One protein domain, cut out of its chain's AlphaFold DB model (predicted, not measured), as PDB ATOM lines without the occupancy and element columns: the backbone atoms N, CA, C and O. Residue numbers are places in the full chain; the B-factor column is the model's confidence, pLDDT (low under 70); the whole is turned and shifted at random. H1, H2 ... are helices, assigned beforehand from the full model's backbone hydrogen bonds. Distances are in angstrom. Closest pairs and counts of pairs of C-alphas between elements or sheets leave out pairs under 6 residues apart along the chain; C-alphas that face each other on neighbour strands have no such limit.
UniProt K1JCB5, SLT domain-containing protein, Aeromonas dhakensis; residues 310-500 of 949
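What this domain is: This is residues 310 to 500 of the 949 residues of the protein "SLT domain-containing protein" of Aeromonas dhakensis (UniProt K1JCB5). A flat slab of crossed helices is built round H4, with H2 side by side with it; H3 runs at a steep tilt to both and packs on residues 378 to 385 of H4, H1 lies side by side with H3 and packs on residues 334 to 341 of H2, and residues 310 to 316, of which 311 to 316 belong to H1, stick out. H5 and H6 lie past the far end of H4, H9, H10 and H11 make a cluster on the side away from H2, and the small H7 and H8 sit at a corner beyond H6. The 191 printed residues hold eleven named helices, H1 to H11 in order, and no named strand: the class is all helix. The whole is compact, with a radius of gyration of the C-alphas of 16.1 A, and spans 44 by 44 by 22 A.

How they stand to each other: H2, residues 334 to 352, touches H4, residues 378 to 393, at Ala 340 and Ala 382, the closest C-alphas at 5.8 A, the same way at a shallow tilt of 10 degrees. H2 and H3, residues 358 to 369, form a helical hairpin that only just touches, with 3 pairs of C-alphas within 8 A, the closest Ile 341 and Ala 362 at 7.3 A. H1, residues 311 to 327, touches H3 with its residues 320 to 327 alone, closest C-alphas Thr 324 and Ser 366 at 5.4 A. H4 is the hub, touching four helices. It touches H6, residues 417 to 425, only at their ends, C-alphas 393 and 425 being closest at 4.7 A. H10, residues 471 to 482, touches H4 with Leu 482 alone, 5.5 A from Val 388 between C-alphas. H5, residues 400 to 412, touches H9, residues 456 to 467, about perpendicular at 80 degrees, closest C-alphas Val 409 and Thr 460 at 5.9 A. H10 touches H11, residues 486 to 494, at Ala 479 and Ser 489, the closest C-alphas at 5.1 A. H7, residues 432 to 436, and H8, residues 441 to 444, touch only at the corner, closest C-alphas Phe 436 and Ala 443 at 5.6 A. Every O i to N i+4 pair is within hydrogen-bond range in these helices except H8, which is too short for such a pair.

Where its parts are: H2 is 26.7 A from first to last C-alpha, H1 24.0 A and H4 21.9 A. H1 begins at C-alpha 311 (-36.362, -11.790, -15.613), and H11 ends at C-alpha 494 (0.307, -14.307, -21.006).

The domain as a whole: The C-alphas farthest apart, of Thr 311 and Asp 470, are 49.0 A apart. The printed part has no cut, and the link from H8 to H9 is long, with 11 residues. The mean pLDDT of the printed part is 92.0; residues 354 to 355 are under 70.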
ATOM      1  N   SER A 310     -36.711 -14.577 -19.650       88.00
ATOM      2  CA  SER A 310     -37.342 -14.247 -18.375       88.00
ATOM      3  C   SER A 310     -36.514 -13.213 -17.606       88.00
ATOM      4  O   SER A 310     -35.335 -12.992 -17.893       88.00
ATOM      5  N   THR A 311     -37.109 -12.616 -16.575       84.75
ATOM      6  CA  THR A 311     -36.362 -11.790 -15.613       84.75
ATOM      7  C   THR A 311     -35.314 -12.599 -14.844       84.75
ATOM      8  O   THR A 311     -34.277 -12.058 -14.468       84.75
ATOM      9  N   GLU A 312     -35.526 -13.904 -14.656       88.75
ATOM     10  CA  GLU A 312     -34.519 -14.800 -14.074       88.75
ATOM     11  C   GLU A 312     -33.283 -14.921 -14.979       88.75
ATOM     12  O   GLU A 312     -32.155 -14.838 -14.493       88.75
ATOM     13  N   ASP A 313     -33.473 -15.051 -16.297       89.31
ATOM     14  CA  ASP A 313     -32.362 -15.053 -17.254       89.31
ATOM     15  C   ASP A 313     -31.593 -13.735 -17.176       89.31
ATOM     16  O   ASP A 313     -30.366 -13.739 -17.078       89.31
ATOM     17  N   SER A 314     -32.306 -12.605 -17.148       90.94
ATOM     18  CA  SER A 314     -31.683 -11.291 -16.988       90.94
ATOM     19  C   SER A 314     -30.907 -11.166 -15.678       90.94
ATOM     20  O   SER A 314     -29.820 -10.595 -15.679       90.94
ATOM     21  N   ARG A 315     -31.378 -11.744 -14.567       90.94
ATOM     22  CA  ARG A 315     -30.610 -11.779 -13.308       90.94
ATOM     23  C   ARG A 315     -29.332 -12.591 -13.435       90.94
ATOM     24  O   ARG A 315     -28.285 -12.116 -13.009       90.94
ATOM     25  N   LYS A 316     -29.375 -13.763 -14.078       90.06
ATOM     26  CA  LYS A 316     -28.170 -14.569 -14.355       90.06
ATOM     27  C   LYS A 316     -27.161 -13.785 -15.190       90.06
ATOM     28  O   LYS A 316     -25.972 -13.793 -14.878       90.06
ATOM     29  N   VAL A 317     -27.629 -13.055 -16.204       91.50
ATOM     30  CA  VAL A 317     -26.758 -12.154 -16.970       91.50
ATOM     31  C   VAL A 317     -26.194 -11.046 -16.083       91.50
ATOM     32  O   VAL A 317     -24.994 -10.796 -16.125       91.50
ATOM     33  N   GLY A 318     -27.017 -10.440 -15.227       92.75
ATOM     34  CA  GLY A 318     -26.572  -9.461 -14.239       92.75
ATOM     35  C   GLY A 318     -25.470 -10.000 -13.329       92.75
ATOM     36  O   GLY A 318     -24.472  -9.317 -13.129       92.75
ATOM     37  N   LEU A 319     -25.573 -11.242 -12.848       93.31
ATOM     38  CA  LEU A 319     -24.514 -11.874 -12.050       93.31
ATOM     39  C   LEU A 319     -23.205 -12.021 -12.835       93.31
ATOM     40  O   LEU A 319     -22.144 -11.732 -12.291       93.31
ATOM     41  N   ILE A 320     -23.268 -12.406 -14.114       93.00
ATOM     42  CA  ILE A 320     -22.082 -12.489 -14.983       93.00
ATOM     43  C   ILE A 320     -21.458 -11.103 -15.172       93.00
ATOM     44  O   ILE A 320     -20.244 -10.959 -15.029       93.00
ATOM     45  N   ILE A 321     -22.262 -10.077 -15.466       94.56
ATOM     46  CA  ILE A 321     -21.776  -8.697 -15.624       94.56
ATOM     47  C   ILE A 321     -21.151  -8.213 -14.308       94.56
ATOM     48  O   ILE A 321     -20.036  -7.696 -14.314       94.56
ATOM     49  N   GLY A 322     -21.821  -8.426 -13.174       93.69
ATOM     50  CA  GLY A 322     -21.335  -8.015 -11.860       93.69
ATOM     51  C   GLY A 322     -20.038  -8.712 -11.452       93.69
ATOM     52  O   GLY A 322     -19.114  -8.061 -10.965       93.69
ATOM     53  N   GLU A 323     -19.921 -10.011 -11.727       95.00
ATOM     54  CA  GLU A 323     -18.676 -10.757 -11.544       95.00
ATOM     55  C   GLU A 323     -17.573 -10.245 -12.483       95.00
ATOM     56  O   GLU A 323     -16.421 -10.133 -12.068       95.00
ATOM     57  N   THR A 324     -17.917  -9.868 -13.721       96.00
ATOM     58  CA  THR A 324     -16.961  -9.309 -14.691       96.00
ATOM     59  C   THR A 324     -16.377  -8.010 -14.163       96.00
ATOM     60  O   THR A 324     -15.157  -7.892 -14.099       96.00
ATOM     61  N   ILE A 325     -17.239  -7.080 -13.734       95.44
ATOM     62  CA  ILE A 325     -16.858  -5.781 -13.161       95.44
ATOM     63  C   ILE A 325     -15.926  -5.974 -11.965       95.44
ATOM     64  O   ILE A 325     -14.907  -5.291 -11.854       95.44
ATOM     65  N   ALA A 326     -16.267  -6.909 -11.078       93.25
ATOM     66  CA  ALA A 326     -15.481  -7.168  -9.885       93.25
ATOM     67  C   ALA A 326     -14.108  -7.768 -10.208       93.25
ATOM     68  O   ALA A 326     -13.103  -7.326  -9.655       93.25
ATOM     69  N   LYS A 327     -14.046  -8.750 -11.116       94.25
ATOM     70  CA  LYS A 327     -12.791  -9.417 -11.505       94.25
ATOM     71  C   LYS A 327     -11.894  -8.560 -12.395       94.25
ATOM     72  O   LYS A 327     -10.698  -8.823 -12.464       94.25
ATOM     73  N   SER A 328     -12.451  -7.550 -13.057       93.19
ATOM     74  CA  SER A 328     -11.698  -6.569 -13.842       93.19
ATOM     75  C   SER A 328     -11.267  -5.334 -13.052       93.19
ATOM     76  O   SER A 328     -10.697  -4.431 -13.656       93.19
ATOM     77  N   ASP A 329     -11.616  -5.240 -11.763       91.12
ATOM     78  CA  ASP A 329     -11.472  -4.021 -10.950       91.12
ATOM     79  C   ASP A 329     -12.091  -2.769 -11.619       91.12
ATOM     80  O   ASP A 329     -11.580  -1.653 -11.553       91.12
ATOM     81  N   ALA A 330     -13.221  -2.949 -12.313       92.25
ATOM     82  CA  ALA A 330     -13.840  -1.912 -13.146       92.25
ATOM     83  C   ALA A 330     -15.040  -1.229 -12.474       92.25
ATOM     84  O   ALA A 330     -15.936  -0.737 -13.159       92.25
ATOM     85  N   PHE A 331     -15.080  -1.150 -11.140       89.56
ATOM     86  CA  PHE A 331     -16.181  -0.487 -10.421       89.56
ATOM     87  C   PHE A 331     -16.341   0.999 -10.785       89.56
ATOM     88  O   PHE A 331     -17.437   1.538 -10.670       89.56
ATOM     89  N   ALA A 332     -15.277   1.657 -11.255       89.25
ATOM     90  CA  ALA A 332     -15.326   3.031 -11.762       89.25
ATOM     91  C   ALA A 332     -15.693   3.135 -13.259       89.25
ATOM     92  O   ALA A 332     -15.819   4.238 -13.779       89.25
ATOM     93  N   ARG A 333     -15.817   2.000 -13.960       91.31
ATOM     94  CA  ARG A 333     -16.035   1.890 -15.413       91.31
ATOM     95  C   ARG A 333     -17.112   0.854 -15.741       91.31
ATOM     96  O   ARG A 333     -16.988   0.058 -16.668       91.31
ATOM     97  N   VAL A 334     -18.165   0.843 -14.933       92.38
ATOM     98  CA  VAL A 334     -19.285  -0.099 -15.060       92.38
ATOM     99  C   VAL A 334     -19.960   0.040 -16.424       92.38
ATOM    100  O   VAL A 334     -20.257  -0.972 -17.058       92.38
ATOM    101  N   ASP A 335     -20.136   1.278 -16.896       91.44
ATOM    102  CA  ASP A 335     -20.735   1.568 -18.201       91.44
ATOM    103  C   ASP A 335     -19.923   0.942 -19.347       91.44
ATOM    104  O   ASP A 335     -20.505   0.274 -20.198       91.44
ATOM    105  N   ASP A 336     -18.586   1.036 -19.307       93.38
ATOM    106  CA  ASP A 336     -17.701   0.427 -20.310       93.38
ATOM    107  C   ASP A 336     -17.855  -1.106 -20.349       93.38
ATOM    108  O   ASP A 336     -17.848  -1.713 -21.421       93.38
ATOM    109  N   VAL A 337     -18.000  -1.760 -19.185       94.44
ATOM    110  CA  VAL A 337     -18.164  -3.226 -19.110       94.44
ATOM    111  C   VAL A 337     -19.526  -3.639 -19.658       94.44
ATOM    112  O   VAL A 337     -19.618  -4.589 -20.441       94.44
ATOM    113  N   MET A 338     -20.584  -2.925 -19.267       92.44
ATOM    114  CA  MET A 338     -21.932  -3.178 -19.766       92.44
ATOM    115  C   MET A 338     -22.021  -2.968 -21.276       92.44
ATOM    116  O   MET A 338     -22.592  -3.806 -21.977       92.44
ATOM    117  N   GLU A 339     -21.417  -1.898 -21.790       91.69
ATOM    118  CA  GLU A 339     -21.350  -1.619 -23.220       91.69
ATOM    119  C   GLU A 339     -20.553  -2.698 -23.965       91.69
ATOM    120  O   GLU A 339     -21.017  -3.203 -24.988       91.69
ATOM    121  N   ALA A 340     -19.395  -3.115 -23.446       93.88
ATOM    122  CA  ALA A 340     -18.588  -4.174 -24.052       93.88
ATOM    123  C   ALA A 340     -19.373  -5.492 -24.180       93.88
ATOM    124  O   ALA A 340     -19.401  -6.103 -25.254       93.88
ATOM    125  N   ILE A 341     -20.065  -5.903 -23.111       91.31
ATOM    126  CA  ILE A 341     -20.891  -7.117 -23.100       91.31
ATOM    127  C   ILE A 341     -22.104  -6.962 -24.023       91.31
ATOM    128  O   ILE A 341     -22.379  -7.865 -24.814       91.31
ATOM    129  N   GLY A 342     -22.801  -5.822 -23.986       89.88
ATOM    130  CA  GLY A 342     -23.947  -5.543 -24.856       89.88
ATOM    131  C   GLY A 342     -23.577  -5.543 -26.345       89.88
ATOM    132  O   GLY A 342     -24.273  -6.150 -27.167       89.88
ATOM    133  N   ASN A 343     -22.437  -4.944 -26.697       90.00
ATOM    134  CA  ASN A 343     -21.905  -4.913 -28.060       90.00
ATOM    135  C   ASN A 343     -21.481  -6.302 -28.545       90.00
ATOM    136  O   ASN A 343     -21.809  -6.684 -29.675       90.00
ATOM    137  N   TYR A 344     -20.793  -7.077 -27.701       90.94
ATOM    138  CA  TYR A 344     -20.455  -8.465 -28.009       90.94
ATOM    139  C   TYR A 344     -21.719  -9.297 -28.239       90.94
ATOM    140  O   TYR A 344     -21.860  -9.923 -29.290       90.94
ATOM    141  N   ALA A 345     -22.674  -9.235 -27.309       88.19
ATOM    142  CA  ALA A 345     -23.926  -9.970 -27.390       88.19
ATOM    143  C   ALA A 345     -24.715  -9.630 -28.663       88.19
ATOM    144  O   ALA A 345     -25.160 -10.528 -29.381       88.19
ATOM    145  N   THR A 346     -24.824  -8.343 -28.999       86.25
ATOM    146  CA  THR A 346     -25.511  -7.874 -30.210       86.25
ATOM    147  C   THR A 346     -24.831  -8.357 -31.484       86.25
ATOM    148  O   THR A 346     -25.497  -8.865 -32.390       86.25
ATOM    149  N   THR A 347     -23.509  -8.209 -31.563       85.69
ATOM    150  CA  THR A 347     -22.728  -8.591 -32.745       85.69
ATOM    151  C   THR A 347     -22.805 -10.097 -32.969       85.69
ATOM    152  O   THR A 347     -23.145 -10.552 -34.060       85.69
ATOM    153  N   GLN A 348     -22.572 -10.866 -31.907       84.81
ATOM    154  CA  GLN A 348     -22.490 -12.315 -31.974       84.81
ATOM    155  C   GLN A 348     -23.849 -12.966 -32.245       84.81
ATOM    156  O   GLN A 348     -23.932 -13.899 -33.043       84.81
ATOM    157  N   THR A 349     -24.931 -12.464 -31.644       82.69
ATOM    158  CA  THR A 349     -26.279 -13.020 -31.857       82.69
ATOM    159  C   THR A 349     -26.755 -12.804 -33.289       82.69
ATOM    160  O   THR A 349     -27.341 -13.703 -33.886       82.69
ATOM    161  N   ARG A 350     -26.460 -11.639 -33.882       81.94
ATOM    162  CA  ARG A 350     -26.817 -11.354 -35.283       81.94
ATOM    163  C   ARG A 350     -26.011 -12.180 -36.283       81.94
ATOM    164  O   ARG A 350     -26.518 -12.454 -37.363       81.94
ATOM    165  N   GLN A 351     -24.779 -12.546 -35.937       78.31
ATOM    166  CA  GLN A 351     -23.902 -13.334 -36.805       78.31
ATOM    167  C   GLN A 351     -24.168 -14.838 -36.698       78.31
ATOM    168  O   GLN A 351     -24.311 -15.501 -37.716       78.31
ATOM    169  N   SER A 352     -24.262 -15.371 -35.477       73.00
ATOM    170  CA  SER A 352     -24.333 -16.821 -35.238       73.00
ATOM    171  C   SER A 352     -25.748 -17.371 -35.055       73.00
ATOM    172  O   SER A 352     -25.935 -18.585 -35.088       73.00
ATOM    173  N   LEU A 353     -26.749 -16.501 -34.845       73.19
ATOM    174  CA  LEU A 353     -28.151 -16.878 -34.603       73.19
ATOM    175  C   LEU A 353     -28.322 -17.944 -33.491       73.19
ATOM    176  O   LEU A 353     -29.300 -18.694 -33.489       73.19
ATOM    177  N   GLY A 354     -27.362 -18.039 -32.560       65.88
ATOM    178  CA  GLY A 354     -27.185 -19.177 -31.652       65.88
ATOM    179  C   GLY A 354     -26.856 -18.800 -30.203       65.88
ATOM    180  O   GLY A 354     -26.909 -17.635 -29.812       65.88
ATOM    181  N   VAL A 355     -26.551 -19.819 -29.388       65.88
ATOM    182  CA  VAL A 355     -26.277 -19.678 -27.947       65.88
ATOM    183  C   VAL A 355     -24.944 -18.962 -27.729       65.88
ATOM    184  O   VAL A 355     -23.897 -19.406 -28.197       65.88
ATOM    185  N   LEU A 356     -24.988 -17.852 -26.995       80.31
ATOM    186  CA  LEU A 356     -23.839 -17.000 -26.703       80.31
ATOM    187  C   LEU A 356     -23.019 -17.552 -25.532       80.31
ATOM    188  O   LEU A 356     -23.558 -17.795 -24.452       80.31
ATOM    189  N   ASN A 357     -21.699 -17.649 -25.690       86.88
ATOM    190  CA  ASN A 357     -20.804 -17.953 -24.573       86.88
ATOM    191  C   ASN A 357     -20.376 -16.670 -23.838       86.88
ATOM    192  O   ASN A 357     -19.222 -16.240 -23.906       86.88
ATOM    193  N   MET A 358     -21.325 -16.040 -23.136       87.38
ATOM    194  CA  MET A 358     -21.052 -14.813 -22.374       87.38
ATOM    195  C   MET A 358     -20.011 -15.027 -21.284       87.38
ATOM    196  O   MET A 358     -19.170 -14.160 -21.094       87.38
ATOM    197  N   GLY A 359     -20.043 -16.173 -20.595       89.38
ATOM    198  CA  GLY A 359     -19.084 -16.492 -19.538       89.38
ATOM    199  C   GLY A 359     -17.649 -16.544 -20.063       89.38
ATOM    200  O   GLY A 359     -16.757 -15.953 -19.463       89.38
ATOM    201  N   GLY A 360     -17.425 -17.166 -21.225       90.50
ATOM    202  CA  GLY A 360     -16.109 -17.195 -21.865       90.50
ATOM    203  C   GLY A 360     -15.612 -15.805 -22.279       90.50
ATOM    204  O   GLY A 360     -14.444 -15.478 -22.057       90.50
ATOM    205  N   TYR A 361     -16.495 -14.974 -22.843       94.69
ATOM    206  CA  TYR A 361     -16.168 -13.588 -23.195       94.69
ATOM    207  C   TYR A 361     -15.842 -12.746 -21.960       94.69
ATOM    208  O   TYR A 361     -14.768 -12.154 -21.883       94.69
ATOM    209  N   ALA A 362     -16.740 -12.740 -20.977       95.19
ATOM    210  CA  ALA A 362     -16.607 -12.032 -19.710       95.19
ATOM    211  C   ALA A 362     -15.346 -12.441 -18.935       95.19
ATOM    212  O   ALA A 362     -14.635 -11.593 -18.395       95.19
ATOM    213  N   GLY A 363     -15.025 -13.736 -18.923       94.81
ATOM    214  CA  GLY A 363     -13.824 -14.267 -18.288       94.81
ATOM    215  C   GLY A 363     -12.542 -13.743 -18.930       94.81
ATOM    216  O   GLY A 363     -11.619 -13.320 -18.234       94.81
ATOM    217  N   GLN A 364     -12.492 -13.708 -20.264       95.94
ATOM    218  CA  GLN A 364     -11.351 -13.151 -20.989       95.94
ATOM    219  C   GLN A 364     -11.271 -11.626 -20.841       95.94
ATOM    220  O   GLN A 364     -10.187 -11.099 -20.597       95.94
ATOM    221  N   LEU A 365     -12.403 -10.925 -20.962       96.94
ATOM    222  CA  LEU A 365     -12.482  -9.474 -20.806       96.94
ATOM    223  C   LEU A 365     -12.005  -9.051 -19.419       96.94
ATOM    224  O   LEU A 365     -11.159  -8.167 -19.315       96.94
ATOM    225  N   SER A 366     -12.498  -9.706 -18.366       96.50
ATOM    226  CA  SER A 366     -12.127  -9.364 -16.993       96.50
ATOM    227  C   SER A 366     -10.667  -9.656 -16.685       96.50
ATOM    228  O   SER A 366     -10.012  -8.834 -16.053       96.50
ATOM    229  N   ALA A 367     -10.126 -10.772 -17.179       95.69
ATOM    230  CA  ALA A 367      -8.717 -11.096 -16.992       95.69
ATOM    231  C   ALA A 367      -7.794 -10.109 -17.716       95.69
ATOM    232  O   ALA A 367      -6.740  -9.751 -17.197       95.69
ATOM    233  N   MET A 368      -8.190  -9.650 -18.907       96.25
ATOM    234  CA  MET A 368      -7.422  -8.654 -19.648       96.25
ATOM    235  C   MET A 368      -7.507  -7.272 -19.012       96.25
ATOM    236  O   MET A 368      -6.465  -6.670 -18.760       96.25
ATOM    237  N   ALA A 369      -8.715  -6.823 -18.680       96.38
ATOM    238  CA  ALA A 369      -8.950  -5.540 -18.030       96.38
ATOM    239  C   ALA A 369      -8.282  -5.449 -16.644       96.38
ATOM    240  O   ALA A 369      -7.694  -4.426 -16.307       96.38
ATOM    241  N   GLY A 370      -8.305  -6.541 -15.872       94.00
ATOM    242  CA  GLY A 370      -7.667  -6.638 -14.557       94.00
ATOM    243  C   GLY A 370      -6.161  -6.929 -14.592       94.00
ATOM    244  O   GLY A 370      -5.536  -7.021 -13.539       94.00
ATOM    245  N   SER A 371      -5.551  -7.088 -15.773       94.25
ATOM    246  CA  SER A 371      -4.134  -7.477 -15.892       94.25
ATOM    247  C   SER A 371      -3.141  -6.374 -15.507       94.25
ATOM    248  O   SER A 371      -1.965  -6.659 -15.284       94.25
ATOM    249  N   GLY A 372      -3.581  -5.110 -15.491       91.31
ATOM    250  CA  GLY A 372      -2.716  -3.945 -15.285       91.31
ATOM    251  C   GLY A 372      -1.789  -3.620 -16.466       91.31
ATOM    252  O   GLY A 372      -0.971  -2.705 -16.365       91.31
ATOM    253  N   ILE A 373      -1.896  -4.334 -17.594       93.75
ATOM    254  CA  ILE A 373      -1.095  -4.057 -18.792       93.75
ATOM    255  C   ILE A 373      -1.579  -2.746 -19.442       93.75
ATOM    256  O   ILE A 373      -2.767  -2.619 -19.752       93.75
ATOM    257  N   PRO A 374      -0.684  -1.775 -19.715       92.44
ATOM    258  CA  PRO A 374      -1.060  -0.519 -20.360       92.44
ATOM    259  C   PRO A 374      -1.802  -0.727 -21.687       92.44
ATOM    260  O   PRO A 374      -1.331  -1.440 -22.575       92.44
ATOM    261  N   GLY A 375      -2.957  -0.075 -21.831       89.06
ATOM    262  CA  GLY A 375      -3.816  -0.177 -23.016       89.06
ATOM    263  C   GLY A 375      -4.780  -1.369 -23.021       89.06
ATOM    264  O   GLY A 375      -5.580  -1.475 -23.949       89.06
ATOM    265  N   LEU A 376      -4.740  -2.235 -22.003       94.50
ATOM    266  CA  LEU A 376      -5.739  -3.278 -21.762       94.50
ATOM    267  C   LEU A 376      -6.659  -2.891 -20.602       94.50
ATOM    268  O   LEU A 376      -6.839  -3.656 -19.669       94.50
ATOM    269  N   ASP A 377      -7.259  -1.704 -20.656       94.19
ATOM    270  CA  ASP A 377      -8.440  -1.409 -19.841       94.19
ATOM    271  C   ASP A 377      -9.680  -2.110 -20.431       94.19
ATOM    272  O   ASP A 377      -9.568  -2.885 -21.385       94.19
ATOM    273  N   VAL A 378     -10.871  -1.884 -19.871       94.62
ATOM    274  CA  VAL A 378     -12.111  -2.525 -20.350       94.62
ATOM    275  C   VAL A 378     -12.322  -2.278 -21.848       94.62
ATOM    276  O   VAL A 378     -12.487  -3.227 -22.614       94.62
ATOM    277  N   THR A 379     -12.239  -1.023 -22.286       94.94
ATOM    278  CA  THR A 379     -12.470  -0.619 -23.680       94.94
ATOM    279  C   THR A 379     -11.382  -1.130 -24.627       94.94
ATOM    280  O   THR A 379     -11.686  -1.647 -25.709       94.94
ATOM    281  N   GLY A 380     -10.109  -1.037 -24.231       95.50
ATOM    282  CA  GLY A 380      -8.981  -1.560 -25.003       95.50
ATOM    283  C   GLY A 380      -9.033  -3.081 -25.145       95.50
ATOM    284  O   GLY A 380      -8.874  -3.613 -26.249       95.50
ATOM    285  N   SER A 381      -9.356  -3.779 -24.055       96.62
ATOM    286  CA  SER A 381      -9.553  -5.231 -24.040       96.62
ATOM    287  C   SER A 381     -10.730  -5.632 -24.922       96.62
ATOM    288  O   SER A 381     -10.566  -6.476 -25.800       96.62
ATOM    289  N   ALA A 382     -11.889  -4.984 -24.779       96.31
ATOM    290  CA  ALA A 382     -13.065  -5.246 -25.605       96.31
ATOM    291  C   ALA A 382     -12.779  -5.047 -27.103       96.31
ATOM    292  O   ALA A 382     -13.178  -5.875 -27.921       96.31
ATOM    293  N   SER A 383     -12.023  -4.005 -27.464       95.44
ATOM    294  CA  SER A 383     -11.630  -3.720 -28.851       95.44
ATOM    295  C   SER A 383     -10.701  -4.790 -29.433       95.44
ATOM    296  O   SER A 383     -10.883  -5.229 -30.573       95.44
ATOM    297  N   LEU A 384      -9.708  -5.240 -28.656       96.25
ATOM    298  CA  LEU A 384      -8.817  -6.336 -29.048       96.25
ATOM    299  C   LEU A 384      -9.615  -7.630 -29.228       96.25
ATOM    300  O   LEU A 384      -9.495  -8.297 -30.255       96.25
ATOM    301  N   LEU A 385     -10.472  -7.948 -28.262       95.75
ATOM    302  CA  LEU A 385     -11.313  -9.137 -28.265       95.75
ATOM    303  C   LEU A 385     -12.312  -9.143 -29.431       95.75
ATOM    304  O   LEU A 385     -12.473 -10.172 -30.080       95.75
ATOM    305  N   ALA A 386     -12.908  -8.000 -29.775       94.94
ATOM    306  CA  ALA A 386     -13.767  -7.871 -30.951       94.94
ATOM    307  C   ALA A 386     -13.007  -8.176 -32.256       94.94
ATOM    308  O   ALA A 386     -13.526  -8.879 -33.126       94.94
ATOM    309  N   ARG A 387     -11.752  -7.715 -32.377       95.19
ATOM    310  CA  ARG A 387     -10.893  -8.033 -33.530       95.19
ATOM    311  C   ARG A 387     -10.556  -9.519 -33.597       95.19
ATOM    312  O   ARG A 387     -10.648 -10.103 -34.676       95.19
ATOM    313  N   VAL A 388     -10.190 -10.126 -32.468       96.06
ATOM    314  CA  VAL A 388      -9.922 -11.572 -32.381       96.06
ATOM    315  C   VAL A 388     -11.160 -12.365 -32.794       96.06
ATOM    316  O   VAL A 388     -11.048 -13.280 -33.607       96.06
ATOM    317  N   ASN A 389     -12.338 -11.972 -32.307       94.56
ATOM    318  CA  ASN A 389     -13.608 -12.605 -32.654       94.56
ATOM    319  C   ASN A 389     -13.888 -12.555 -34.152       94.56
ATOM    320  O   ASN A 389     -14.112 -13.595 -34.762       94.56
ATOM    321  N   ALA A 390     -13.821 -11.364 -34.751       92.94
ATOM    322  CA  ALA A 390     -14.054 -11.183 -36.181       92.94
ATOM    323  C   ALA A 390     -13.035 -11.955 -37.034       92.94
ATOM    324  O   ALA A 390     -13.382 -12.524 -38.067       92.94
ATOM    325  N   THR A 391     -11.780 -12.005 -36.585       95.31
ATOM    326  CA  THR A 391     -10.704 -12.694 -37.301       95.31
ATOM    327  C   THR A 391     -10.891 -14.206 -37.268       95.31
ATOM    328  O   THR A 391     -10.831 -14.843 -38.316       95.31
ATOM    329  N   LEU A 392     -11.172 -14.786 -36.099       94.00
ATOM    330  CA  LEU A 392     -11.468 -16.217 -35.993       94.00
ATOM    331  C   LEU A 392     -12.766 -16.584 -36.713       94.00
ATOM    332  O   LEU A 392     -12.811 -17.625 -37.365       94.00
ATOM    333  N   ALA A 393     -13.761 -15.693 -36.718       92.19
ATOM    334  CA  ALA A 393     -14.974 -15.882 -37.506       92.19
ATOM    335  C   ALA A 393     -14.726 -15.972 -39.016       92.19
ATOM    336  O   ALA A 393     -15.408 -16.710 -39.725       92.19
ATOM    337  N   ALA A 394     -13.696 -15.284 -39.506       92.06
ATOM    338  CA  ALA A 394     -13.262 -15.370 -40.894       92.06
ATOM    339  C   ALA A 394     -12.362 -16.592 -41.197       92.06
ATOM    340  O   ALA A 394     -12.021 -16.812 -42.361       92.06
ATOM    341  N   GLY A 395     -11.985 -17.396 -40.193       92.00
ATOM    342  CA  GLY A 395     -10.995 -18.476 -40.326       92.00
ATOM    343  C   GLY A 395      -9.536 -18.010 -40.196       92.00
ATOM    344  O   GLY A 395      -8.617 -18.710 -40.619       92.00
ATOM    345  N   GLY A 396      -9.321 -16.821 -39.626       94.88
ATOM    346  CA  GLY A 396      -8.028 -16.196 -39.340       94.88
ATOM    347  C   GLY A 396      -7.525 -15.215 -40.413       94.88
ATOM    348  O   GLY A 396      -8.079 -15.098 -41.504       94.88
ATOM    349  N   ALA A 397      -6.468 -14.460 -40.098       95.69
ATOM    350  CA  ALA A 397      -6.087 -13.254 -40.851       95.69
ATOM    351  C   ALA A 397      -5.157 -13.467 -42.064       95.69
ATOM    352  O   ALA A 397      -4.912 -12.518 -42.808       95.69
ATOM    353  N   LYS A 398      -4.608 -14.670 -42.285       93.88
ATOM    354  CA  LYS A 398      -3.624 -14.941 -43.363       93.88
ATOM    355  C   LYS A 398      -4.151 -15.856 -44.472       93.88
ATOM    356  O   LYS A 398      -3.398 -16.666 -45.004       93.88
ATOM    357  N   GLY A 399      -5.436 -15.738 -44.806       89.81
ATOM    358  CA  GLY A 399      -6.053 -16.511 -45.889       89.81
ATOM    359  C   GLY A 399      -5.931 -18.019 -45.661       89.81
ATOM    360  O   GLY A 399      -6.198 -18.506 -44.562       89.81
ATOM    361  N   GLU A 400      -5.482 -18.748 -46.681       92.00
ATOM    362  CA  GLU A 400      -5.404 -20.217 -46.700       92.00
ATOM    363  C   GLU A 400      -4.584 -20.799 -45.542       92.00
ATOM    364  O   GLU A 400      -5.000 -21.771 -44.917       92.00
ATOM    365  N   ALA A 401      -3.460 -20.173 -45.176       91.75
ATOM    366  CA  ALA A 401      -2.622 -20.653 -44.074       91.75
ATOM    367  C   ALA A 401      -3.362 -20.612 -42.726       91.75
ATOM    368  O   ALA A 401      -3.239 -21.516 -41.899       91.75
ATOM    369  N   SER A 402      -4.161 -19.565 -42.506       94.94
ATOM    370  CA  SER A 402      -4.993 -19.460 -41.308       94.94
ATOM    371  C   SER A 402      -6.196 -20.397 -41.352       94.94
ATOM    372  O   SER A 402      -6.534 -20.984 -40.326       94.94
ATOM    373  N   GLN A 403      -6.797 -20.603 -42.524       92.75
ATOM    374  CA  GLN A 403      -7.890 -21.561 -42.687       92.75
ATOM    375  C   GLN A 403      -7.423 -23.000 -42.449       92.75
ATOM    376  O   GLN A 403      -8.136 -23.765 -41.810       92.75
ATOM    377  N   PHE A 404      -6.203 -23.349 -42.869       93.81
ATOM    378  CA  PHE A 404      -5.592 -24.646 -42.577       93.81
ATOM    379  C   PHE A 404      -5.306 -24.839 -41.080       93.81
ATOM    380  O   PHE A 404      -5.525 -25.914 -40.517       93.81
ATOM    381  N   LEU A 405      -4.836 -23.794 -40.394       95.19
ATOM    382  CA  LEU A 405      -4.706 -23.859 -38.940       95.19
ATOM    383  C   LEU A 405      -6.081 -24.029 -38.279       95.19
ATOM    384  O   LEU A 405      -6.228 -24.871 -37.399       95.19
ATOM    385  N   THR A 406      -7.090 -23.291 -38.741       95.44
ATOM    386  CA  THR A 406      -8.465 -23.384 -38.231       95.44
ATOM    387  C   THR A 406      -9.064 -24.773 -38.470       95.44
ATOM    388  O   THR A 406      -9.690 -25.322 -37.570       95.44
ATOM    389  N   SER A 407      -8.818 -25.402 -39.625       94.62
ATOM    390  CA  SER A 407      -9.247 -26.783 -39.894       94.62
ATOM    391  C   SER A 407      -8.525 -27.801 -39.012       94.62
ATOM    392  O   SER A 407      -9.142 -28.757 -38.541       94.62
ATOM    393  N   THR A 408      -7.243 -27.566 -38.709       95.38
ATOM    394  CA  THR A 408      -6.495 -28.362 -37.725       95.38
ATOM    395  C   THR A 408      -7.120 -28.229 -36.336       95.38
ATOM    396  O   THR A 408      -7.332 -29.234 -35.663       95.38
ATOM    397  N   VAL A 409      -7.449 -27.005 -35.912       96.19
ATOM    398  CA  VAL A 409      -8.129 -26.729 -34.637       96.19
ATOM    399  C   VAL A 409      -9.495 -27.418 -34.585       96.19
ATOM    400  O   VAL A 409      -9.792 -28.103 -33.611       96.19
ATOM    401  N   GLY A 410     -10.297 -27.320 -35.647       95.38
ATOM    402  CA  GLY A 410     -11.583 -28.010 -35.747       95.38
ATOM    403  C   GLY A 410     -11.454 -29.529 -35.649       95.38
ATOM    404  O   GLY A 410     -12.140 -30.154 -34.845       95.38
ATOM    405  N   SER A 411     -10.483 -30.116 -36.353       95.06
ATOM    406  CA  SER A 411     -10.203 -31.559 -36.282       95.06
ATOM    407  C   SER A 411      -9.850 -32.008 -34.858       95.06
ATOM    408  O   SER A 411     -10.264 -33.078 -34.419       95.06
ATOM    409  N   ARG A 412      -9.127 -31.175 -34.095       95.31
ATOM    410  CA  ARG A 412      -8.814 -31.433 -32.676       95.31
ATOM    411  C   ARG A 412     -10.025 -31.353 -31.759       95.31
ATOM    412  O   ARG A 412     -10.062 -32.043 -30.744       95.31
ATOM    413  N   LEU A 413     -11.012 -30.545 -32.128       94.69
ATOM    414  CA  LEU A 413     -12.322 -30.491 -31.480       94.69
ATOM    415  C   LEU A 413     -13.261 -31.613 -31.954       94.69
ATOM    416  O   LEU A 413     -14.426 -31.629 -31.560       94.69
ATOM    417  N   GLY A 414     -12.769 -32.548 -32.776       94.44
ATOM    418  CA  GLY A 414     -13.542 -33.662 -33.325       94.44
ATOM    419  C   GLY A 414     -14.496 -33.254 -34.447       94.44
ATOM    420  O   GLY A 414     -15.448 -33.982 -34.716       94.44
ATOM    421  N   LEU A 415     -14.278 -32.091 -35.061       95.31
ATOM    422  CA  LEU A 415     -15.161 -31.527 -36.072       95.31
ATOM    423  C   LEU A 415     -14.697 -31.867 -37.489       95.31
ATOM    424  O   LEU A 415     -13.506 -31.819 -37.800       95.31
ATOM    425  N   ASP A 416     -15.659 -32.130 -38.368       94.12
ATOM    426  CA  ASP A 416     -15.440 -32.161 -39.813       94.12
ATOM    427  C   ASP A 416     -15.264 -30.730 -40.390       94.12
ATOM    428  O   ASP A 416     -15.442 -29.738 -39.673       94.12
ATOM    429  N   PRO A 417     -14.895 -30.558 -41.677       92.31
ATOM    430  CA  PRO A 417     -14.695 -29.229 -42.265       92.31
ATOM    431  C   PRO A 417     -15.933 -28.317 -42.250       92.31
ATOM    432  O   PRO A 417     -15.792 -27.105 -42.075       92.31
ATOM    433  N   ILE A 418     -17.140 -28.872 -42.409       91.56
ATOM    434  CA  ILE A 418     -18.394 -28.105 -42.402       91.56
ATOM    435  C   ILE A 418     -18.706 -27.663 -40.974       91.56
ATOM    436  O   ILE A 418     -18.961 -26.487 -40.725       91.56
ATOM    437  N   GLN A 419     -18.614 -28.578 -40.013       94.19
ATOM    438  CA  GLN A 419     -18.756 -28.281 -38.594       94.19
ATOM    439  C   GLN A 419     -17.706 -27.265 -38.130       94.19
ATOM    440  O   GLN A 419     -18.025 -26.317 -37.419       94.19
ATOM    441  N   THR A 420     -16.460 -27.382 -38.585       94.62
ATOM    442  CA  THR A 420     -15.409 -26.406 -38.270       94.62
ATOM    443  C   THR A 420     -15.769 -25.020 -38.791       94.62
ATOM    444  O   THR A 420     -15.532 -24.021 -38.110       94.62
ATOM    445  N   ARG A 421     -16.376 -24.942 -39.981       91.38
ATOM    446  CA  ARG A 421     -16.853 -23.675 -40.533       91.38
ATOM    447  C   ARG A 421     -17.986 -23.083 -39.698       91.38
ATOM    448  O   ARG A 421     -17.913 -21.906 -39.367       91.38
ATOM    449  N   ILE A 422     -18.961 -23.900 -39.299       91.00
ATOM    450  CA  ILE A 422     -20.063 -23.488 -38.414       91.00
ATOM    451  C   ILE A 422     -19.518 -22.988 -37.067       91.00
ATOM    452  O   ILE A 422     -19.915 -21.924 -36.598       91.00
ATOM    453  N   LEU A 423     -18.570 -23.713 -36.464       91.62
ATOM    454  CA  LEU A 423     -17.919 -23.290 -35.224       91.62
ATOM    455  C   LEU A 423     -17.188 -21.956 -35.413       91.62
ATOM    456  O   LEU A 423     -17.310 -21.070 -34.570       91.62
ATOM    457  N   SER A 424     -16.466 -21.806 -36.527       91.31
ATOM    458  CA  SER A 424     -15.766 -20.565 -36.865       91.31
ATOM    459  C   SER A 424     -16.743 -19.402 -36.958       91.31
ATOM    460  O   SER A 424     -16.521 -18.392 -36.312       91.31
ATOM    461  N   GLU A 425     -17.877 -19.548 -37.642       88.75
ATOM    462  CA  GLU A 425     -18.916 -18.505 -37.734       88.75
ATOM    463  C   GLU A 425     -19.513 -18.116 -36.365       88.75
ATOM    464  O   GLU A 425     -19.963 -16.984 -36.171       88.75
ATOM    465  N   GLY A 426     -19.427 -19.008 -35.378       88.19
ATOM    466  CA  GLY A 426     -19.707 -18.731 -33.970       88.19
ATOM    467  C   GLY A 426     -18.644 -17.885 -33.238       88.19
ATOM    468  O   GLY A 426     -18.834 -17.520 -32.076       88.19
ATOM    469  N   GLY A 427     -17.546 -17.521 -33.892       91.50
ATOM    470  CA  GLY A 427     -16.519 -16.624 -33.373       91.50
ATOM    471  C   GLY A 427     -15.588 -17.245 -32.326       91.50
ATOM    472  O   GLY A 427     -15.570 -18.447 -32.073       91.50
ATOM    473  N   ALA A 428     -14.784 -16.396 -31.687       93.56
ATOM    474  CA  ALA A 428     -13.708 -16.783 -30.773       93.56
ATOM    475  C   ALA A 428     -14.180 -17.595 -29.554       93.56
ATOM    476  O   ALA A 428     -13.442 -18.452 -29.064       93.56
ATOM    477  N   TRP A 429     -15.389 -17.335 -29.054       93.69
ATOM    478  CA  TRP A 429     -15.931 -18.011 -27.868       93.69
ATOM    479  C   TRP A 429     -16.938 -19.113 -28.184       93.69
ATOM    480  O   TRP A 429     -17.476 -19.710 -27.246       93.69
ATOM    481  N   ALA A 430     -17.174 -19.418 -29.464       91.69
ATOM    482  CA  ALA A 430     -17.972 -20.576 -29.824       91.69
ATOM    483  C   ALA A 430     -17.348 -21.857 -29.283       91.69
ATOM    484  O   ALA A 430     -16.133 -22.052 -29.304       91.69
ATOM    485  N   THR A 431     -18.229 -22.713 -28.794       91.81
ATOM    486  CA  THR A 431     -17.949 -24.058 -28.301       91.81
ATOM    487  C   THR A 431     -18.781 -25.046 -29.102       91.81
ATOM    488  O   THR A 431     -19.828 -24.676 -29.654       91.81
ATOM    489  N   ASN A 432     -18.367 -26.308 -29.124       92.38
ATOM    490  CA  ASN A 432     -19.161 -27.335 -29.780       92.38
ATOM    491  C   ASN A 432     -20.560 -27.435 -29.149       92.38
ATOM    492  O   ASN A 432     -21.554 -27.512 -29.868       92.38
ATOM    493  N   ASP A 433     -20.650 -27.314 -27.820       89.44
ATOM    494  CA  ASP A 433     -21.928 -27.326 -27.101       89.44
ATOM    495  C   ASP A 433     -22.845 -26.174 -27.533       89.44
ATOM    496  O   ASP A 433     -24.045 -26.367 -27.727       89.44
ATOM    497  N   SER A 434     -22.293 -24.976 -27.749       87.75
ATOM    498  CA  SER A 434     -23.085 -23.825 -28.203       87.75
ATOM    499  C   SER A 434     -23.555 -23.942 -29.657       87.75
ATOM    500  O   SER A 434     -24.656 -23.492 -29.981       87.75
ATOM    501  N   MET A 435     -22.735 -24.537 -30.531       89.62
ATOM    502  CA  MET A 435     -22.973 -24.547 -31.978       89.62
ATOM    503  C   MET A 435     -23.714 -25.790 -32.465       89.62
ATOM    504  O   MET A 435     -24.424 -25.702 -33.463       89.62
ATOM    505  N   PHE A 436     -23.607 -26.912 -31.749       90.56
ATOM    506  CA  PHE A 436     -24.219 -28.197 -32.114       90.56
ATOM    507  C   PHE A 436     -25.136 -28.775 -31.033       90.56
ATOM    508  O   PHE A 436     -25.795 -29.790 -31.258       90.56
ATOM    509  N   GLY A 437     -25.219 -28.137 -29.863       84.94
ATOM    510  CA  GLY A 437     -26.116 -28.546 -28.789       84.94
ATOM    511  C   GLY A 437     -27.597 -28.335 -29.114       84.94
ATOM    512  O   GLY A 437     -27.983 -27.751 -30.136       84.94
ATOM    513  N   LYS A 438     -28.461 -28.802 -28.201       80.38
ATOM    514  CA  LYS A 438     -29.920 -28.689 -28.335       80.38
ATOM    515  C   LYS A 438     -30.338 -27.221 -28.471       80.38
ATOM    516  O   LYS A 438     -30.064 -26.404 -27.601       80.38
ATOM    517  N   GLY A 439     -31.046 -26.906 -29.556       77.88
ATOM    518  CA  GLY A 439     -31.575 -25.566 -29.830       77.88
ATOM    519  C   GLY A 439     -30.715 -24.696 -30.751       77.88
ATOM    520  O   GLY A 439     -31.232 -23.677 -31.221       77.88
ATOM    521  N   SER A 440     -29.480 -25.112 -31.058       84.88
ATOM    522  CA  SER A 440     -28.614 -24.476 -32.060       84.88
ATOM    523  C   SER A 440     -29.205 -24.562 -33.474       84.88
ATOM    524  O   SER A 440     -30.014 -25.444 -33.776       84.88
ATOM    525  N   MET A 441     -28.800 -23.650 -34.363       85.44
ATOM    526  CA  MET A 441     -29.240 -23.679 -35.763       85.44
ATOM    527  C   MET A 441     -28.743 -24.925 -36.502       85.44
ATOM    528  O   MET A 441     -29.502 -25.495 -37.285       85.44
ATOM    529  N   ALA A 442     -27.528 -25.393 -36.199       87.56
ATOM    530  CA  ALA A 442     -26.995 -26.628 -36.765       87.56
ATOM    531  C   ALA A 442     -27.874 -27.829 -36.387       87.56
ATOM    532  O   ALA A 442     -28.344 -28.544 -37.271       87.56
ATOM    533  N   ALA A 443     -28.218 -27.975 -35.099       86.75
ATOM    534  CA  ALA A 443     -29.090 -29.056 -34.640       86.75
ATOM    535  C   ALA A 443     -30.500 -28.977 -35.253       86.75
ATOM    536  O   ALA A 443     -31.078 -30.006 -35.596       86.75
ATOM    537  N   ARG A 444     -31.054 -27.768 -35.443       88.19
ATOM    538  CA  ARG A 444     -32.353 -27.569 -36.122       88.19
ATOM    539  C   ARG A 444     -32.330 -27.991 -37.590       88.19
ATOM    540  O   ARG A 444     -33.359 -28.416 -38.103       88.19
ATOM    541  N   TYR A 445     -31.181 -27.872 -38.247       89.38
ATOM    542  CA  TYR A 445     -30.966 -28.319 -39.623       89.38
ATOM    543  C   TYR A 445     -30.535 -29.799 -39.711       89.38
ATOM    544  O   TYR A 445     -30.257 -30.302 -40.793       89.38
ATOM    545  N   GLY A 446     -30.475 -30.516 -38.582       89.12
ATOM    546  CA  GLY A 446     -30.068 -31.924 -38.535       89.12
ATOM    547  C   GLY A 446     -28.554 -32.155 -38.526       89.12
ATOM    548  O   GLY A 446     -28.117 -33.296 -38.635       89.12
ATOM    549  N   ILE A 447     -27.745 -31.104 -38.367       88.12
ATOM    550  CA  ILE A 447     -26.293 -31.212 -38.201       88.12
ATOM    551  C   ILE A 447     -25.992 -31.386 -36.710       88.12
ATOM    552  O   ILE A 447     -26.101 -30.447 -35.920       88.12
ATOM    553  N   SER A 448     -25.604 -32.599 -36.325       86.81
ATOM    554  CA  SER A 448     -25.050 -32.893 -35.002       86.81
ATOM    555  C   SER A 448     -23.532 -32.764 -35.010       86.81
ATOM    556  O   SER A 448     -22.903 -33.043 -36.027       86.81
ATOM    557  N   GLY A 449     -22.949 -32.418 -33.868       84.00
ATOM    558  CA  GLY A 449     -21.506 -32.404 -33.642       84.00
ATOM    559  C   GLY A 449     -21.153 -33.049 -32.299       84.00
ATOM    560  O   GLY A 449     -22.050 -33.288 -31.483       84.00
ATOM    561  N   PRO A 450     -19.869 -33.360 -32.063       89.19
ATOM    562  CA  PRO A 450     -19.404 -33.827 -30.761       89.19
ATOM    563  C   PRO A 450     -19.674 -32.772 -29.681       89.19
ATOM    564  O   PRO A 450     -19.674 -31.581 -29.967       89.19
ATOM    565  N   GLY A 451     -19.876 -33.190 -28.432       87.62
ATOM    566  CA  GLY A 451     -19.943 -32.258 -27.301       87.62
ATOM    567  C   GLY A 451     -18.572 -31.669 -26.962       87.62
ATOM    568  O   GLY A 451     -17.535 -32.242 -27.303       87.62
ATOM    569  N   GLY A 452     -18.549 -30.528 -26.277       89.56
ATOM    570  CA  GLY A 452     -17.315 -29.913 -25.799       89.56
ATOM    571  C   GLY A 452     -17.444 -28.426 -25.482       89.56
ATOM    572  O   GLY A 452     -17.867 -27.632 -26.325       89.56
ATOM    573  N   GLY A 453     -16.977 -28.048 -24.287       88.12
ATOM    574  CA  GLY A 453     -17.022 -26.674 -23.776       88.12
ATOM    575  C   GLY A 453     -15.777 -25.823 -24.050       88.12
ATOM    576  O   GLY A 453     -15.745 -24.656 -23.662       88.12
ATOM    577  N   LYS A 454     -14.738 -26.369 -24.699       91.19
ATOM    578  CA  LYS A 454     -13.563 -25.578 -25.102       91.19
ATOM    579  C   LYS A 454     -13.948 -24.584 -26.191       91.19
ATOM    580  O   LYS A 454     -14.629 -24.951 -27.148       91.19
ATOM    581  N   THR A 455     -13.481 -23.345 -26.067       93.19
ATOM    582  CA  THR A 455     -13.736 -22.336 -27.099       93.19
ATOM    583  C   THR A 455     -12.794 -22.472 -28.290       93.19
ATOM    584  O   THR A 455     -11.660 -22.944 -28.150       93.19
ATOM    585  N   LEU A 456     -13.224 -21.980 -29.454       94.19
ATOM    586  CA  LEU A 456     -12.381 -21.889 -30.647       94.19
ATOM    587  C   LEU A 456     -11.062 -21.155 -30.360       94.19
ATOM    588  O   LEU A 456      -9.993 -21.629 -30.744       94.19
ATOM    589  N   LEU A 457     -11.109 -20.030 -29.640       95.62
ATOM    590  CA  LEU A 457      -9.911 -19.286 -29.246       95.62
ATOM    591  C   LEU A 457      -9.009 -20.103 -28.315       95.62
ATOM    592  O   LEU A 457      -7.796 -20.130 -28.519       95.62
ATOM    593  N   GLN A 458      -9.575 -20.778 -27.311       94.50
ATOM    594  CA  GLN A 458      -8.798 -21.595 -26.378       94.50
ATOM    595  C   GLN A 458      -8.040 -22.705 -27.109       94.50
ATOM    596  O   GLN A 458      -6.836 -22.859 -26.897       94.50
ATOM    597  N   GLU A 459      -8.711 -23.441 -27.996       96.06
ATOM    598  CA  GLU A 459      -8.078 -24.532 -28.740       96.06
ATOM    599  C   GLU A 459      -7.103 -24.016 -29.812       96.06
ATOM    600  O   GLU A 459      -6.052 -24.620 -30.038       96.06
ATOM    601  N   THR A 460      -7.375 -22.850 -30.404       96.56
ATOM    602  CA  THR A 460      -6.433 -22.166 -31.304       96.56
ATOM    603  C   THR A 460      -5.131 -21.825 -30.583       96.56
ATOM    604  O   THR A 460      -4.046 -22.180 -31.048       96.56
ATOM    605  N   LEU A 461      -5.217 -21.183 -29.415       95.94
ATOM    606  CA  LEU A 461      -4.039 -20.838 -28.618       95.94
ATOM    607  C   LEU A 461      -3.319 -22.090 -28.099       95.94
ATOM    608  O   LEU A 461      -2.089 -22.102 -28.048       95.94
ATOM    609  N   ALA A 462      -4.047 -23.148 -27.731       95.75
ATOM    610  CA  ALA A 462      -3.454 -24.426 -27.332       95.75
ATOM    611  C   ALA A 462      -2.671 -25.073 -28.486       95.75
ATOM    612  O   ALA A 462      -1.518 -25.465 -28.312       95.75
ATOM    613  N   THR A 463      -3.254 -25.094 -29.686       95.88
ATOM    614  CA  THR A 463      -2.618 -25.640 -30.891       95.88
ATOM    615  C   THR A 463      -1.371 -24.855 -31.288       95.88
ATOM    616  O   THR A 463      -0.359 -25.449 -31.658       95.88
ATOM    617  N   LEU A 464      -1.401 -23.528 -31.164       95.75
ATOM    618  CA  LEU A 464      -0.229 -22.687 -31.406       95.75
ATOM    619  C   LEU A 464       0.878 -22.935 -30.371       95.75
ATOM    620  O   LEU A 464       2.029 -23.112 -30.763       95.75
ATOM    621  N   ARG A 465       0.542 -23.017 -29.074       95.31
ATOM    622  CA  ARG A 465       1.508 -23.319 -27.995       95.31
ATOM    623  C   ARG A 465       2.200 -24.665 -28.183       95.31
ATOM    624  O   ARG A 465       3.368 -24.810 -27.845       95.31
ATOM    625  N   GLU A 466       1.490 -25.646 -28.721       95.38
ATOM    626  CA  GLU A 466       2.062 -26.961 -28.993       95.38
ATOM    627  C   GLU A 466       2.983 -26.965 -30.216       95.38
ATOM    628  O   GLU A 466       4.046 -27.585 -30.185       95.38
ATOM    629  N   LYS A 467       2.600 -26.254 -31.285       93.69
ATOM    630  CA  LYS A 467       3.386 -26.173 -32.526       93.69
ATOM    631  C   LYS A 467       4.639 -25.305 -32.386       93.69
ATOM    632  O   LYS A 467       5.634 -25.580 -33.051       93.69
ATOM    633  N   TYR A 468       4.606 -24.276 -31.539       95.00
ATOM    634  CA  TYR A 468       5.690 -23.305 -31.394       95.00
ATOM    635  C   TYR A 468       6.200 -23.261 -29.952       95.00
ATOM    636  O   TYR A 468       5.575 -22.665 -29.078       95.00
ATOM    637  N   ARG A 469       7.370 -23.872 -29.716       91.56
ATOM    638  CA  ARG A 469       8.043 -23.851 -28.404       91.56
ATOM    639  C   ARG A 469       8.811 -22.559 -28.128       91.56
ATOM    640  O   ARG A 469       8.965 -22.192 -26.969       91.56
ATOM    641  N   ASP A 470       9.297 -21.889 -29.174       95.94
ATOM    642  CA  ASP A 470       9.957 -20.590 -29.035       95.94
ATOM    643  C   ASP A 470       8.912 -19.488 -28.753       95.94
ATOM    644  O   ASP A 470       7.970 -19.340 -29.542       95.94
ATOM    645  N   PRO A 471       9.049 -18.702 -27.664       93.50
ATOM    646  CA  PRO A 471       8.074 -17.672 -27.303       93.50
ATOM    647  C   PRO A 471       7.892 -16.581 -28.367       93.50
ATOM    648  O   PRO A 471       6.778 -16.086 -28.548       93.50
ATOM    649  N   GLY A 472       8.959 -16.220 -29.087       95.81
ATOM    650  CA  GLY A 472       8.908 -15.217 -30.150       95.81
ATOM    651  C   GLY A 472       8.124 -15.717 -31.360       95.81
ATOM    652  O   GLY A 472       7.225 -15.032 -31.846       95.81
ATOM    653  N   MET A 473       8.398 -16.943 -31.802       96.44
ATOM    654  CA  MET A 473       7.664 -17.602 -32.884       96.44
ATOM    655  C   MET A 473       6.205 -17.862 -32.510       96.44
ATOM    656  O   MET A 473       5.323 -17.662 -33.342       96.44
ATOM    657  N   LEU A 474       5.930 -18.244 -31.260       97.25
ATOM    658  CA  LEU A 474       4.570 -18.407 -30.751       97.25
ATOM    659  C   LEU A 474       3.788 -17.086 -30.805       97.25
ATOM    660  O   LEU A 474       2.655 -17.057 -31.299       97.25
ATOM    661  N   ALA A 475       4.389 -15.993 -30.331       97.12
ATOM    662  CA  ALA A 475       3.787 -14.665 -30.395       97.12
ATOM    663  C   ALA A 475       3.597 -14.202 -31.845       97.12
ATOM    664  O   ALA A 475       2.537 -13.690 -32.188       97.12
ATOM    665  N   MET A 476       4.567 -14.445 -32.727       96.88
ATOM    666  CA  MET A 476       4.457 -14.089 -34.142       96.88
ATOM    667  C   MET A 476       3.350 -14.878 -34.848       96.88
ATOM    668  O   MET A 476       2.557 -14.303 -35.595       96.88
ATOM    669  N   ALA A 477       3.272 -16.189 -34.619       96.69
ATOM    670  CA  ALA A 477       2.249 -17.046 -35.209       96.69
ATOM    671  C   ALA A 477       0.849 -16.650 -34.726       96.69
ATOM    672  O   ALA A 477      -0.076 -16.536 -35.531       96.69
ATOM    673  N   THR A 478       0.713 -16.357 -33.433       97.56
ATOM    674  CA  THR A 478      -0.540 -15.883 -32.836       97.56
ATOM    675  C   THR A 478      -0.926 -14.502 -33.375       97.56
ATOM    676  O   THR A 478      -2.067 -14.314 -33.797       97.56
ATOM    677  N   ALA A 479       0.021 -13.562 -33.469       97.31
ATOM    678  CA  ALA A 479      -0.180 -12.245 -34.071       97.31
ATOM    679  C   ALA A 479      -0.673 -12.353 -35.519       97.31
ATOM    680  O   ALA A 479      -1.682 -11.753 -35.894       97.31
ATOM    681  N   ASN A 480      -0.005 -13.183 -36.319       96.31
ATOM    682  CA  ASN A 480      -0.358 -13.401 -37.713       96.31
ATOM    683  C   ASN A 480      -1.732 -14.048 -37.871       96.31
ATOM    684  O   ASN A 480      -2.507 -13.590 -38.703       96.31
ATOM    685  N   HIS A 481      -2.041 -15.084 -37.093       97.25
ATOM    686  CA  HIS A 481      -3.302 -15.804 -37.222       97.25
ATOM    687  C   HIS A 481      -4.503 -14.984 -36.730       97.25
ATOM    688  O   HIS A 481      -5.540 -14.965 -37.391       97.25
ATOM    689  N   LEU A 482      -4.350 -14.265 -35.613       97.06
ATOM    690  CA  LEU A 482      -5.424 -13.496 -34.975       97.06
ATOM    691  C   LEU A 482      -5.507 -12.033 -35.438       97.06
ATOM    692  O   LEU A 482      -6.349 -11.285 -34.942       97.06
ATOM    693  N   GLY A 483      -4.651 -11.604 -36.372       95.06
ATOM    694  CA  GLY A 483      -4.650 -10.226 -36.874       95.06
ATOM    695  C   GLY A 483      -4.247  -9.198 -35.808       95.06
ATOM    696  O   GLY A 483      -4.745  -8.069 -35.793       95.06
ATOM    697  N   LEU A 484      -3.371  -9.597 -34.888       96.00
ATOM    698  CA  LEU A 484      -2.875  -8.769 -33.792       96.00
ATOM    699  C   LEU A 484      -1.464  -8.267 -34.091       96.00
ATOM    700  O   LEU A 484      -0.747  -8.827 -34.918       96.00
ATOM    701  N   ASN A 485      -1.039  -7.217 -33.389       95.56
ATOM    702  CA  ASN A 485       0.386  -6.901 -33.331       95.56
ATOM    703  C   ASN A 485       1.107  -7.815 -32.318       95.56
ATOM    704  O   ASN A 485       0.475  -8.512 -31.520       95.56
ATOM    705  N   MET A 486       2.442  -7.799 -32.340       95.94
ATOM    706  CA  MET A 486       3.265  -8.669 -31.493       95.94
ATOM    707  C   MET A 486       2.984  -8.472 -29.995       95.94
ATOM    708  O   MET A 486       2.812  -9.445 -29.268       95.94
ATOM    709  N   ASN A 487       2.861  -7.223 -29.536       94.94
ATOM    710  CA  ASN A 487       2.625  -6.907 -28.122       94.94
ATOM    711  C   ASN A 487       1.245  -7.376 -27.650       94.94
ATOM    712  O   ASN A 487       1.122  -7.984 -26.591       94.94
ATOM    713  N   GLN A 488       0.215  -7.149 -28.464       96.06
ATOM    714  CA  GLN A 488      -1.147  -7.622 -28.222       96.06
ATOM    715  C   GLN A 488      -1.202  -9.147 -28.161       96.06
ATOM    716  O   GLN A 488      -1.874  -9.711 -27.303       96.06
ATOM    717  N   SER A 489      -0.463  -9.812 -29.048       96.50
ATOM    718  CA  SER A 489      -0.358 -11.263 -29.045       96.50
ATOM    719  C   SER A 489       0.338 -11.787 -27.790       96.50
ATOM    720  O   SER A 489      -0.136 -12.752 -27.197       96.50
ATOM    721  N   MET A 490       1.450 -11.175 -27.380       95.25
ATOM    722  CA  MET A 490       2.153 -11.559 -26.154       95.25
ATOM    723  C   MET A 490       1.263 -11.372 -24.923       95.25
ATOM    724  O   MET A 490       1.210 -12.263 -24.081       95.25
ATOM    725  N   ALA A 491       0.515 -10.267 -24.855       94.81
ATOM    726  CA  ALA A 491      -0.425 -10.019 -23.767       94.81
ATOM    727  C   ALA A 491      -1.569 -11.049 -23.742       94.81
ATOM    728  O   ALA A 491      -1.866 -11.626 -22.700       94.81
ATOM    729  N   LEU A 492      -2.174 -11.359 -24.894       95.00
ATOM    730  CA  LEU A 492      -3.215 -12.389 -24.979       95.00
ATOM    731  C   LEU A 492      -2.695 -13.777 -24.564       95.00
ATOM    732  O   LEU A 492      -3.421 -14.553 -23.949       95.00
ATOM    733  N   LEU A 493      -1.440 -14.099 -24.891       94.88
ATOM    734  CA  LEU A 493      -0.813 -15.376 -24.542       94.88
ATOM    735  C   LEU A 493      -0.416 -15.480 -23.066       94.88
ATOM    736  O   LEU A 493      -0.372 -16.605 -22.553       94.88
ATOM    737  N   SER A 494      -0.107 -14.355 -22.412       93.12
ATOM    738  CA  SER A 494       0.307 -14.307 -21.006       93.12
ATOM    739  C   SER A 494      -0.872 -14.286 -20.031       93.12
ATOM    740  O   SER A 494      -0.724 -14.722 -18.889       93.12
ATOM    741  N   ILE A 495      -2.046 -13.830 -20.472       93.62
ATOM    742  CA  ILE A 495      -3.244 -13.712 -19.641       93.62
ATOM    743  C   ILE A 495      -4.074 -14.998 -19.711       93.62
ATOM    744  O   ILE A 495      -4.452 -15.466 -20.788       93.62
ATOM    745  N   LYS A 496      -4.400 -15.561 -18.545       92.06
ATOM    746  CA  LYS A 496      -5.370 -16.657 -18.425       92.06
ATOM    747  C   LYS A 496      -6.768 -16.071 -18.190       92.06
ATOM    748  O   LYS A 496      -6.893 -15.258 -17.279       92.06
ATOM    749  N   PRO A 497      -7.799 -16.458 -18.963       91.88
ATOM    750  CA  PRO A 497      -9.167 -16.011 -18.709       91.88
ATOM    751  C   PRO A 497      -9.653 -16.416 -17.314       91.88
ATOM    752  O   PRO A 497      -9.324 -17.500 -16.829       91.88
ATOM    753  N   ASN A 498     -10.462 -15.556 -16.699       92.56
ATOM    754  CA  ASN A 498     -11.108 -15.838 -15.423       92.56
ATOM    755  C   ASN A 498     -12.249 -16.843 -15.604       92.56
ATOM    756  O   ASN A 498     -12.996 -16.784 -16.580       92.56
ATOM    757  N   GLU A 499     -12.426 -17.727 -14.625       89.56
ATOM    758  CA  GLU A 499     -13.635 -18.544 -14.533       89.56
ATOM    759  C   GLU A 499     -14.814 -17.665 -14.104       89.56
ATOM    760  O   GLU A 499     -14.686 -16.860 -13.179       89.56
ATOM    761  N   MET A 500     -15.948 -17.809 -14.787       92.25
ATOM    762  CA  MET A 500     -17.177 -17.055 -14.529       92.25
ATOM    763  C   MET A 500     -18.270 -17.981 -14.000       92.25
ATOM    764  O   MET A 500     -18.261 -19.182 -14.271       92.25
TER     765      MET A 500